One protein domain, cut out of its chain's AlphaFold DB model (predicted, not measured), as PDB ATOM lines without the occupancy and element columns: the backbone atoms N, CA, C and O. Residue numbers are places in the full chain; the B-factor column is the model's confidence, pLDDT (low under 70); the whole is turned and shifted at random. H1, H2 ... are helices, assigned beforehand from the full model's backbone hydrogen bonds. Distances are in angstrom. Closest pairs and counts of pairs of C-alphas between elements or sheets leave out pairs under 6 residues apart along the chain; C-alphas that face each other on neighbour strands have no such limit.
ATOM      1  N   PHE A 251     -33.745   6.673 -44.746       97.69
ATOM      2  CA  PHE A 251     -33.305   7.865 -45.439       97.69
ATOM      3  C   PHE A 251     -34.450   8.553 -46.187       97.69
ATOM      4  O   PHE A 251     -34.445   9.780 -46.300       97.69
ATOM      5  N   ASP A 252     -35.422   7.793 -46.691       97.56
ATOM      6  CA  ASP A 252     -36.525   8.314 -47.495       97.56
ATOM      7  C   ASP A 252     -37.332   9.398 -46.752       97.56
ATOM      8  O   ASP A 252     -37.524  10.460 -47.343       97.56
ATOM      9  N   PRO A 253     -37.690   9.268 -45.455       97.38
ATOM     10  CA  PRO A 253     -38.342  10.355 -44.718       97.38
ATOM     11  C   PRO A 253     -37.505  11.640 -44.636       97.38
ATOM     12  O   PRO A 253     -38.035  12.741 -44.797       97.38
ATOM     13  N   ILE A 254     -36.183  11.519 -44.457       97.94
ATOM     14  CA  ILE A 254     -35.258  12.668 -44.440       97.94
ATOM     15  C   ILE A 254     -35.207  13.338 -45.819       97.94
ATOM     16  O   ILE A 254     -35.128  14.564 -45.922       97.94
ATOM     17  N   LEU A 255     -35.215  12.538 -46.888       97.44
ATOM     18  CA  LEU A 255     -35.194  13.013 -48.267       97.44
ATOM     19  C   LEU A 255     -36.510  13.700 -48.652       97.44
ATOM     20  O   LEU A 255     -36.477  14.800 -49.209       97.44
ATOM     21  N   ASP A 256     -37.639  13.060 -48.362       97.06
ATOM     22  CA  ASP A 256     -38.979  13.500 -48.753       97.06
ATOM     23  C   ASP A 256     -39.369  14.810 -48.069       97.06
ATOM     24  O   ASP A 256     -39.980  15.679 -48.696       97.06
ATOM     25  N   ASN A 257     -38.935  14.994 -46.820       97.25
ATOM     26  CA  ASN A 257     -39.226  16.181 -46.021       97.25
ATOM     27  C   ASN A 257     -38.020  17.118 -45.889       97.25
ATOM     28  O   ASN A 257     -37.982  17.974 -45.008       97.25
ATOM     29  N   TRP A 258     -37.012  16.994 -46.757       97.19
ATOM     30  CA  TRP A 258     -35.783  17.776 -46.657       97.19
ATOM     31  C   TRP A 258     -36.045  19.292 -46.608       97.19
ATOM     32  O   TRP A 258     -36.501  19.896 -47.582       97.19
ATOM     33  N   ARG A 259     -35.626  19.931 -45.505       95.69
ATOM     34  CA  ARG A 259     -35.811  21.360 -45.168       95.69
ATOM     35  C   ARG A 259     -37.239  21.769 -44.823       95.69
ATOM     36  O   ARG A 259     -37.497  22.974 -44.713       95.69
ATOM     37  N   GLU A 260     -38.140  20.816 -44.640       97.19
ATOM     38  CA  GLU A 260     -39.426  21.095 -44.024       97.19
ATOM     39  C   GLU A 260     -39.226  21.534 -42.570       97.19
ATOM     40  O   GLU A 260     -38.255  21.176 -41.904       97.19
ATOM     41  N   THR A 261     -40.138  22.378 -42.101       97.12
ATOM     42  CA  THR A 261     -40.181  22.868 -40.718       97.12
ATOM     43  C   THR A 261     -41.568  22.600 -40.162       97.12
ATOM     44  O   THR A 261     -42.506  22.519 -40.954       97.12
ATOM     45  N   ASN A 262     -41.750  22.578 -38.841       94.81
ATOM     46  CA  ASN A 262     -43.086  22.465 -38.233       94.81
ATOM     47  C   ASN A 262     -44.110  23.451 -38.840       94.81
ATOM     48  O   ASN A 262     -45.270  23.104 -39.067       94.81
ATOM     49  N   ASP A 263     -43.670  24.675 -39.152       93.50
ATOM     50  CA  ASP A 263     -44.520  25.711 -39.746       93.50
ATOM     51  C   ASP A 263     -44.937  25.374 -41.186       93.50
ATOM     52  O   ASP A 263     -46.078  25.630 -41.578       93.50
ATOM     53  N   THR A 264     -44.022  24.819 -41.984       94.06
ATOM     54  CA  THR A 264     -44.280  24.452 -43.387       94.06
ATOM     55  C   THR A 264     -45.048  23.132 -43.492       94.06
ATOM     56  O   THR A 264     -45.942  23.007 -44.328       94.06
ATOM     57  N   PHE A 265     -44.744  22.189 -42.599       91.31
ATOM     58  CA  PHE A 265     -45.341  20.858 -42.527       91.31
ATOM     59  C   PHE A 265     -46.777  20.899 -41.976       91.31
ATOM     60  O   PHE A 265     -47.635  20.115 -42.375       91.31
ATOM     61  N   GLY A 266     -47.076  21.867 -41.099       90.56
ATOM     62  CA  GLY A 266     -48.411  22.104 -40.540       90.56
ATOM     63  C   GLY A 266     -48.719  21.310 -39.266       90.56
ATOM     64  O   GLY A 266     -49.792  21.489 -38.681       90.56
ATOM     65  N   THR A 267     -47.783  20.476 -38.814       91.56
ATOM     66  CA  THR A 267     -47.801  19.747 -37.538       91.56
ATOM     67  C   THR A 267     -46.391  19.719 -36.948       91.56
ATOM     68  O   THR A 267     -45.436  20.156 -37.585       91.56
ATOM     69  N   THR A 268     -46.249  19.221 -35.719       92.69
ATOM     70  CA  THR A 268     -44.925  18.871 -35.191       92.69
ATOM     71  C   THR A 268     -44.364  17.716 -36.017       92.69
ATOM     72  O   THR A 268     -45.044  16.700 -36.146       92.69
ATOM     73  N   LEU A 269     -43.176  17.907 -36.586       91.75
ATOM     74  CA  LEU A 269     -42.390  16.867 -37.235       91.75
ATOM     75  C   LEU A 269     -41.951  15.838 -36.190       91.75
ATOM     76  O   LEU A 269     -41.527  16.198 -35.088       91.75
ATOM     77  N   ALA A 270     -42.080  14.566 -36.539       91.69
ATOM     78  CA  ALA A 270     -41.585  13.444 -35.761       91.69
ATOM     79  C   ALA A 270     -40.398  12.773 -36.467       91.69
ATOM     80  O   ALA A 270     -40.071  13.075 -37.618       91.69
ATOM     81  N   ARG A 271     -39.793  11.781 -35.805       92.19
ATOM     82  CA  ARG A 271     -38.736  10.949 -36.406       92.19
ATOM     83  C   ARG A 271     -39.203  10.263 -37.692       92.19
ATOM     84  O   ARG A 271     -38.449  10.232 -38.657       92.19
ATOM     85  N   THR A 272     -40.466   9.828 -37.737       92.38
ATOM     86  CA  THR A 272     -41.123   9.245 -38.925       92.38
ATOM     87  C   THR A 272     -41.261  10.215 -40.089       92.38
ATOM     88  O   THR A 272     -41.465   9.785 -41.218       92.38
ATOM     89  N   ASP A 273     -41.134  11.515 -39.824       94.69
ATOM     90  CA  ASP A 273     -41.105  12.563 -40.839       94.69
ATOM     91  C   ASP A 273     -39.663  12.968 -41.200       94.69
ATOM     92  O   ASP A 273     -39.468  13.913 -41.958       94.69
ATOM     93  N   GLY A 274     -38.640  12.280 -40.681       95.25
ATOM     94  CA  GLY A 274     -37.226  12.566 -40.930       95.25
ATOM     95  C   GLY A 274     -36.582  13.578 -39.971       95.25
ATOM     96  O   GLY A 274     -35.401  13.877 -40.135       95.25
ATOM     97  N   ASP A 275     -37.314  14.095 -38.975       95.62
ATOM     98  CA  ASP A 275     -36.782  14.972 -37.917       95.62
ATOM     99  C   ASP A 275     -36.295  14.113 -36.742       95.62
ATOM    100  O   ASP A 275     -37.011  13.847 -35.772       95.62
ATOM    101  N   LEU A 276     -35.080  13.587 -36.880       92.38
ATOM    102  CA  LEU A 276     -34.499  12.642 -35.935       92.38
ATOM    103  C   LEU A 276     -34.156  13.334 -34.611       92.38
ATOM    104  O   LEU A 276     -34.416  12.782 -33.540       92.38
ATOM    105  N   ASN A 277     -33.630  14.556 -34.642       91.56
ATOM    106  CA  ASN A 277     -33.264  15.260 -33.411       91.56
ATOM    107  C   ASN A 277     -34.445  16.010 -32.751       91.56
ATOM    108  O   ASN A 277     -34.275  16.555 -31.653       91.56
ATOM    109  N   VAL A 278     -35.620  16.001 -33.391       91.44
ATOM    110  CA  VAL A 278     -36.876  16.617 -32.940       91.44
ATOM    111  C   VAL A 278     -36.706  18.122 -32.686       91.44
ATOM    112  O   VAL A 278     -37.254  18.689 -31.733       91.44
ATOM    113  N   ASP A 279     -35.898  18.789 -33.517       94.25
ATOM    114  CA  ASP A 279     -35.667  20.236 -33.438       94.25
ATOM    115  C   ASP A 279     -36.711  21.061 -34.213       94.25
ATOM    116  O   ASP A 279     -36.741  22.296 -34.114       94.25
ATOM    117  N   GLY A 280     -37.635  20.378 -34.896       95.12
ATOM    118  CA  GLY A 280     -38.716  20.950 -35.681       95.12
ATOM    119  C   GLY A 280     -38.316  21.306 -37.109       95.12
ATOM    120  O   GLY A 280     -39.057  22.066 -37.750       95.12
ATOM    121  N   VAL A 281     -37.159  20.835 -37.594       97.50
ATOM    122  CA  VAL A 281     -36.654  21.064 -38.953       97.50
ATOM    123  C   VAL A 281     -35.877  19.852 -39.474       97.50
ATOM    124  O   VAL A 281     -34.767  19.595 -39.025       97.50
ATOM    125  N   VAL A 282     -36.329  19.227 -40.563       97.56
ATOM    126  CA  VAL A 282     -35.561  18.157 -41.230       97.56
ATOM    127  C   VAL A 282     -34.372  18.752 -41.985       97.56
ATOM    128  O   VAL A 282     -34.527  19.473 -42.976       97.56
ATOM    129  N   ASN A 283     -33.151  18.496 -41.528       96.94
ATOM    130  CA  ASN A 283     -31.953  19.130 -42.056       96.94
ATOM    131  C   ASN A 283     -30.697  18.241 -42.005       96.94
ATOM    132  O   ASN A 283     -30.723  17.023 -41.845       96.94
ATOM    133  N   ILE A 284     -29.534  18.862 -42.227       96.50
ATOM    134  CA  ILE A 284     -28.248  18.155 -42.280       96.50
ATOM    135  C   ILE A 284     -27.876  17.480 -40.956       96.50
ATOM    136  O   ILE A 284     -27.019  16.598 -40.954       96.50
ATOM    137  N   SER A 285     -28.457  17.917 -39.842       96.56
ATOM    138  CA  SER A 285     -28.271  17.299 -38.532       96.56
ATOM    139  C   SER A 285     -28.914  15.914 -38.503       96.56
ATOM    140  O   SER A 285     -28.228  14.966 -38.138       96.56
ATOM    141  N   ASP A 286     -30.134  15.775 -39.021       96.88
ATOM    142  CA  ASP A 286     -30.853  14.497 -39.120       96.88
ATOM    143  C   ASP A 286     -30.148  13.539 -40.072       96.88
ATOM    144  O   ASP A 286     -29.818  12.413 -39.707       96.88
ATOM    145  N   PHE A 287     -29.758  14.027 -41.257       97.38
ATOM    146  CA  PHE A 287     -28.939  13.231 -42.174       97.38
ATOM    147  C   PHE A 287     -27.646  12.739 -41.510       97.38
ATOM    148  O   PHE A 287     -27.201  11.626 -41.777       97.38
ATOM    149  N   ARG A 288     -26.998  13.563 -40.673       96.81
ATOM    150  CA  ARG A 288     -25.779  13.147 -39.964       96.81
ATOM    151  C   ARG A 288     -26.067  12.071 -38.932       96.81
ATOM    152  O   ARG A 288     -25.261  11.152 -38.862       96.81
ATOM    153  N   GLU A 289     -27.163  12.183 -38.186       95.38
ATOM    154  CA  GLU A 289     -27.588  11.163 -37.225       95.38
ATOM    155  C   GLU A 289     -27.822   9.820 -37.930       95.38
ATOM    156  O   GLU A 289     -27.156   8.844 -37.584       95.38
ATOM    157  N   TRP A 290     -28.639   9.797 -38.992       96.69
ATOM    158  CA  TRP A 290     -28.845   8.601 -39.824       96.69
ATOM    159  C   TRP A 290     -27.535   8.045 -40.379       96.69
ATOM    160  O   TRP A 290     -27.223   6.870 -40.217       96.69
ATOM    161  N   LYS A 291     -26.710   8.897 -40.990       96.69
ATOM    162  CA  LYS A 291     -25.447   8.495 -41.614       96.69
ATOM    163  C   LYS A 291     -24.461   7.904 -40.603       96.69
ATOM    164  O   LYS A 291     -23.806   6.909 -40.908       96.69
ATOM    165  N   ASP A 292     -24.291   8.538 -39.444       94.12
ATOM    166  CA  ASP A 292     -23.363   8.059 -38.416       94.12
ATOM    167  C   ASP A 292     -23.847   6.715 -37.840       94.12
ATOM    168  O   ASP A 292     -23.030   5.806 -37.673       94.12
ATOM    169  N   ALA A 293     -25.158   6.549 -37.632       91.25
ATOM    170  CA  ALA A 293     -25.754   5.290 -37.186       91.25
ATOM    171  C   ALA A 293     -25.652   4.175 -38.243       91.25
ATOM    172  O   ALA A 293     -25.119   3.102 -37.957       91.25
ATOM    173  N   TYR A 294     -26.052   4.452 -39.487       94.38
ATOM    174  CA  TYR A 294     -25.993   3.517 -40.615       94.38
ATOM    175  C   TYR A 294     -24.570   2.983 -40.837       94.38
ATOM    176  O   TYR A 294     -24.357   1.777 -40.962       94.38
ATOM    177  N   LEU A 295     -23.559   3.861 -40.826       93.12
ATOM    178  CA  LEU A 295     -22.153   3.449 -40.930       93.12
ATOM    179  C   LEU A 295     -21.670   2.692 -39.687       93.12
ATOM    180  O   LEU A 295     -20.868   1.766 -39.817       93.12
ATOM    181  N   GLY A 296     -22.148   3.068 -38.497       85.38
ATOM    182  CA  GLY A 296     -21.850   2.378 -37.240       85.38
ATOM    183  C   GLY A 296     -22.308   0.918 -37.235       85.38
ATOM    184  O   GLY A 296     -21.615   0.068 -36.680       85.38
ATOM    185  N   LEU A 297     -23.411   0.618 -37.926       84.25
ATOM    186  CA  LEU A 297     -23.935  -0.738 -38.130       84.25
ATOM    187  C   LEU A 297     -23.333  -1.459 -39.355       84.25
ATOM    188  O   LEU A 297     -23.768  -2.553 -39.709       84.25
ATOM    189  N   GLY A 298     -22.308  -0.886 -39.997       86.62
ATOM    190  CA  GLY A 298     -21.621  -1.497 -41.140       86.62
ATOM    191  C   GLY A 298     -22.253  -1.205 -42.505       86.62
ATOM    192  O   GLY A 298     -21.929  -1.881 -43.483       86.62
ATOM    193  N   GLY A 299     -23.127  -0.201 -42.588       91.94
ATOM    194  CA  GLY A 299     -23.708   0.284 -43.834       91.94
ATOM    195  C   GLY A 299     -22.666   0.761 -44.856       91.94
ATOM    196  O   GLY A 299     -21.532   1.110 -44.521       91.94
ATOM    197  N   SER A 300     -23.045   0.771 -46.138       96.38
ATOM    198  CA  SER A 300     -22.133   1.108 -47.243       96.38
ATOM    199  C   SER A 300     -21.827   2.616 -47.302       96.38
ATOM    200  O   SER A 300     -22.745   3.426 -47.472       96.38
ATOM    201  N   PRO A 301     -20.541   3.024 -47.268       96.38
ATOM    202  CA  PRO A 301     -20.144   4.412 -47.517       96.38
ATOM    203  C   PRO A 301     -20.562   4.930 -48.899       96.38
ATOM    204  O   PRO A 301     -20.806   6.125 -49.069       96.38
ATOM    205  N   GLU A 302     -20.651   4.049 -49.897       96.25
ATOM    206  CA  GLU A 302     -21.105   4.388 -51.244       96.25
ATOM    207  C   GLU A 302     -22.588   4.778 -51.259       96.25
ATOM    208  O   GLU A 302     -22.945   5.770 -51.899       96.25
ATOM    209  N   LEU A 303     -23.436   4.054 -50.517       96.31
ATOM    210  CA  LEU A 303     -24.858   4.392 -50.370       96.31
ATOM    211  C   LEU A 303     -25.049   5.709 -49.613       96.31
ATOM    212  O   LEU A 303     -25.848   6.541 -50.032       96.31
ATOM    213  N   VAL A 304     -24.245   5.965 -48.581       96.50
ATOM    214  CA  VAL A 304     -24.218   7.268 -47.895       96.50
ATOM    215  C   VAL A 304     -23.894   8.411 -48.857       96.50
ATOM    216  O   VAL A 304     -24.514   9.473 -48.803       96.50
ATOM    217  N   LEU A 305     -22.909   8.219 -49.738       94.69
ATOM    218  CA  LEU A 305     -22.531   9.237 -50.714       94.69
ATOM    219  C   LEU A 305     -23.663   9.483 -51.722       94.69
ATOM    220  O   LEU A 305     -23.945  10.635 -52.054       94.69
ATOM    221  N   GLN A 306     -24.329   8.420 -52.177       94.62
ATOM    222  CA  GLN A 306     -25.505   8.517 -53.041       94.62
ATOM    223  C   GLN A 306     -26.652   9.279 -52.358       94.62
ATOM    224  O   GLN A 306     -27.200  10.198 -52.967       94.62
ATOM    225  N   ALA A 307     -26.962   8.944 -51.105       94.94
ATOM    226  CA  ALA A 307     -27.970   9.615 -50.289       94.94
ATOM    227  C   ALA A 307     -27.647  11.109 -50.109       94.94
ATOM    228  O   ALA A 307     -28.486  11.980 -50.310       94.94
ATOM    229  N   PHE A 308     -26.386  11.453 -49.834       94.44
ATOM    230  CA  PHE A 308     -25.994  12.858 -49.715       94.44
ATOM    231  C   PHE A 308     -26.229  13.655 -51.010       94.44
ATOM    232  O   PHE A 308     -26.638  14.817 -50.963       94.44
ATOM    233  N   PHE A 309     -25.988  13.046 -52.176       91.62
ATOM    234  CA  PHE A 309     -26.230  13.698 -53.462       91.62
ATOM    235  C   PHE A 309     -27.719  13.871 -53.785       91.62
ATOM    236  O   PHE A 309     -28.072  14.854 -54.443       91.62
ATOM    237  N   SER A 310     -28.598  12.971 -53.330       93.62
ATOM    238  CA  SER A 310     -30.039  13.092 -53.589       93.62
ATOM    239  C   SER A 310     -30.693  14.241 -52.816       93.62
ATOM    240  O   SER A 310     -31.659  14.812 -53.312       93.62
ATOM    241  N   LEU A 311     -30.113  14.678 -51.692       91.25
ATOM    242  CA  LEU A 311     -30.575  15.844 -50.918       91.25
ATOM    243  C   LEU A 311     -30.447  17.191 -51.661       91.25
ATOM    244  O   LEU A 311     -30.797  18.247 -51.121       91.25
ATOM    245  N   GLY A 312     -29.878  17.203 -52.873       85.31
ATOM    246  CA  GLY A 312     -29.750  18.409 -53.693       85.31
ATOM    247  C   GLY A 312     -28.921  19.512 -53.028       85.31
ATOM    248  O   GLY A 312     -29.114  20.697 -53.316       85.31
ATOM    249  N   VAL A 313     -28.020  19.149 -52.105       76.69
ATOM    250  CA  VAL A 313     -27.162  20.110 -51.405       76.69
ATOM    251  C   VAL A 313     -26.238  20.770 -52.434       76.69
ATOM    252  O   VAL A 313     -25.482  20.063 -53.100       76.69
ATOM    253  N   PRO A 314     -26.264  22.111 -52.591       65.94
ATOM    254  CA  PRO A 314     -25.419  22.793 -53.565       65.94
ATOM    255  C   PRO A 314     -23.949  22.459 -53.318       65.94
ATOM    256  O   PRO A 314     -23.432  22.755 -52.240       65.94
ATOM    257  N   GLU A 315     -23.275  21.850 -54.299       62.81
ATOM    258  CA  GLU A 315     -21.873  21.461 -54.154       62.81
ATOM    259  C   GLU A 315     -21.012  22.697 -53.821       62.81
ATOM    260  O   GLU A 315     -20.877  23.603 -54.654       62.81
ATOM    261  N   PRO A 316     -20.382  22.766 -52.632       61.03
ATOM    262  CA  PRO A 316     -19.600  23.937 -52.240       61.03
ATOM    263  C   PRO A 316     -18.307  24.088 -53.060       61.03
ATOM    264  O   PRO A 316     -17.674  25.141 -53.043       61.03
ATOM    265  N   THR A 317     -17.903  23.062 -53.811       64.00
ATOM    266  CA  THR A 317     -16.607  22.984 -54.492       64.00
ATOM    267  C   THR A 317     -16.635  23.419 -55.952       64.00
ATOM    268  O   THR A 317     -15.662  24.028 -56.381       64.00
TER     269      THR A 317
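What this domain is: This is residues 251 to 317 of the 337 residues of an uncharacterized protein of Posidoniimonas polymericola (UniProt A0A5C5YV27). Two helices, H3 and H4, run side by side in opposite ways at one end of a flat domain, while the short helices H1 and H2 and a long looping stretch, residues 266 to 283, make up the other part. H1 sits near both H3 and H4, H2 lies away from the other helices, and no helix clearly touches another. The printed part has 67 residues with four named helices, in the order H1, H2, H3, H4, and no named strand; the class is all helix, though under half of the residues, 32, are in named elements. The whole is compact, with a radius of gyration of the C-alphas of 12.1 A and spans of 34 by 29 by 15 A.

Where its parts are: H1 is residues 252 to 256, beginning at C-alpha 252 (-36.525, 8.314, -47.495). H2 is residues 262 to 265. H3, the longest helix, is residues 284 to 296 and measures 17.8 A from first to last C-alpha, beginning at C-alpha 284 (-28.248, 18.155, -42.280). H4 is residues 301 to 310, 14.5 A long, ending at C-alpha 310 (-30.039, 13.092, -53.589).

How they stand to each other: H3 and H4 are close but not clearly touching, with the closest C-alphas, those of Lys 291 and Val 304, 6.5 A apart. They run opposite ways at a shallow tilt of 19 degrees. H1 is close to H3 but not clearly touching it, the closest C-alphas being those of Ile 254 and Phe 287 at 6.7 A. It stands likewise to H4, with the closest C-alphas, those of Leu 255 and Ser 310, 7.4 A apart. H2 is apart from H1, H3 and H4. In H1, H3 and H4 every O i to N i+4 pair is within hydrogen-bond range; H2, with four residues, is too short for such a pair.

The domain as a whole: The two C-alphas farthest apart, those of Gly 266 and Gly 298, are 35.7 A from each other. The printed part has no cut. The link from H2 to H3 is long, with 18 residues, and those from H1 to H2 and from H3 to H4 are tight. The mean pLDDT of the printed part is 92.2, and residues 314 to 317 are under 70.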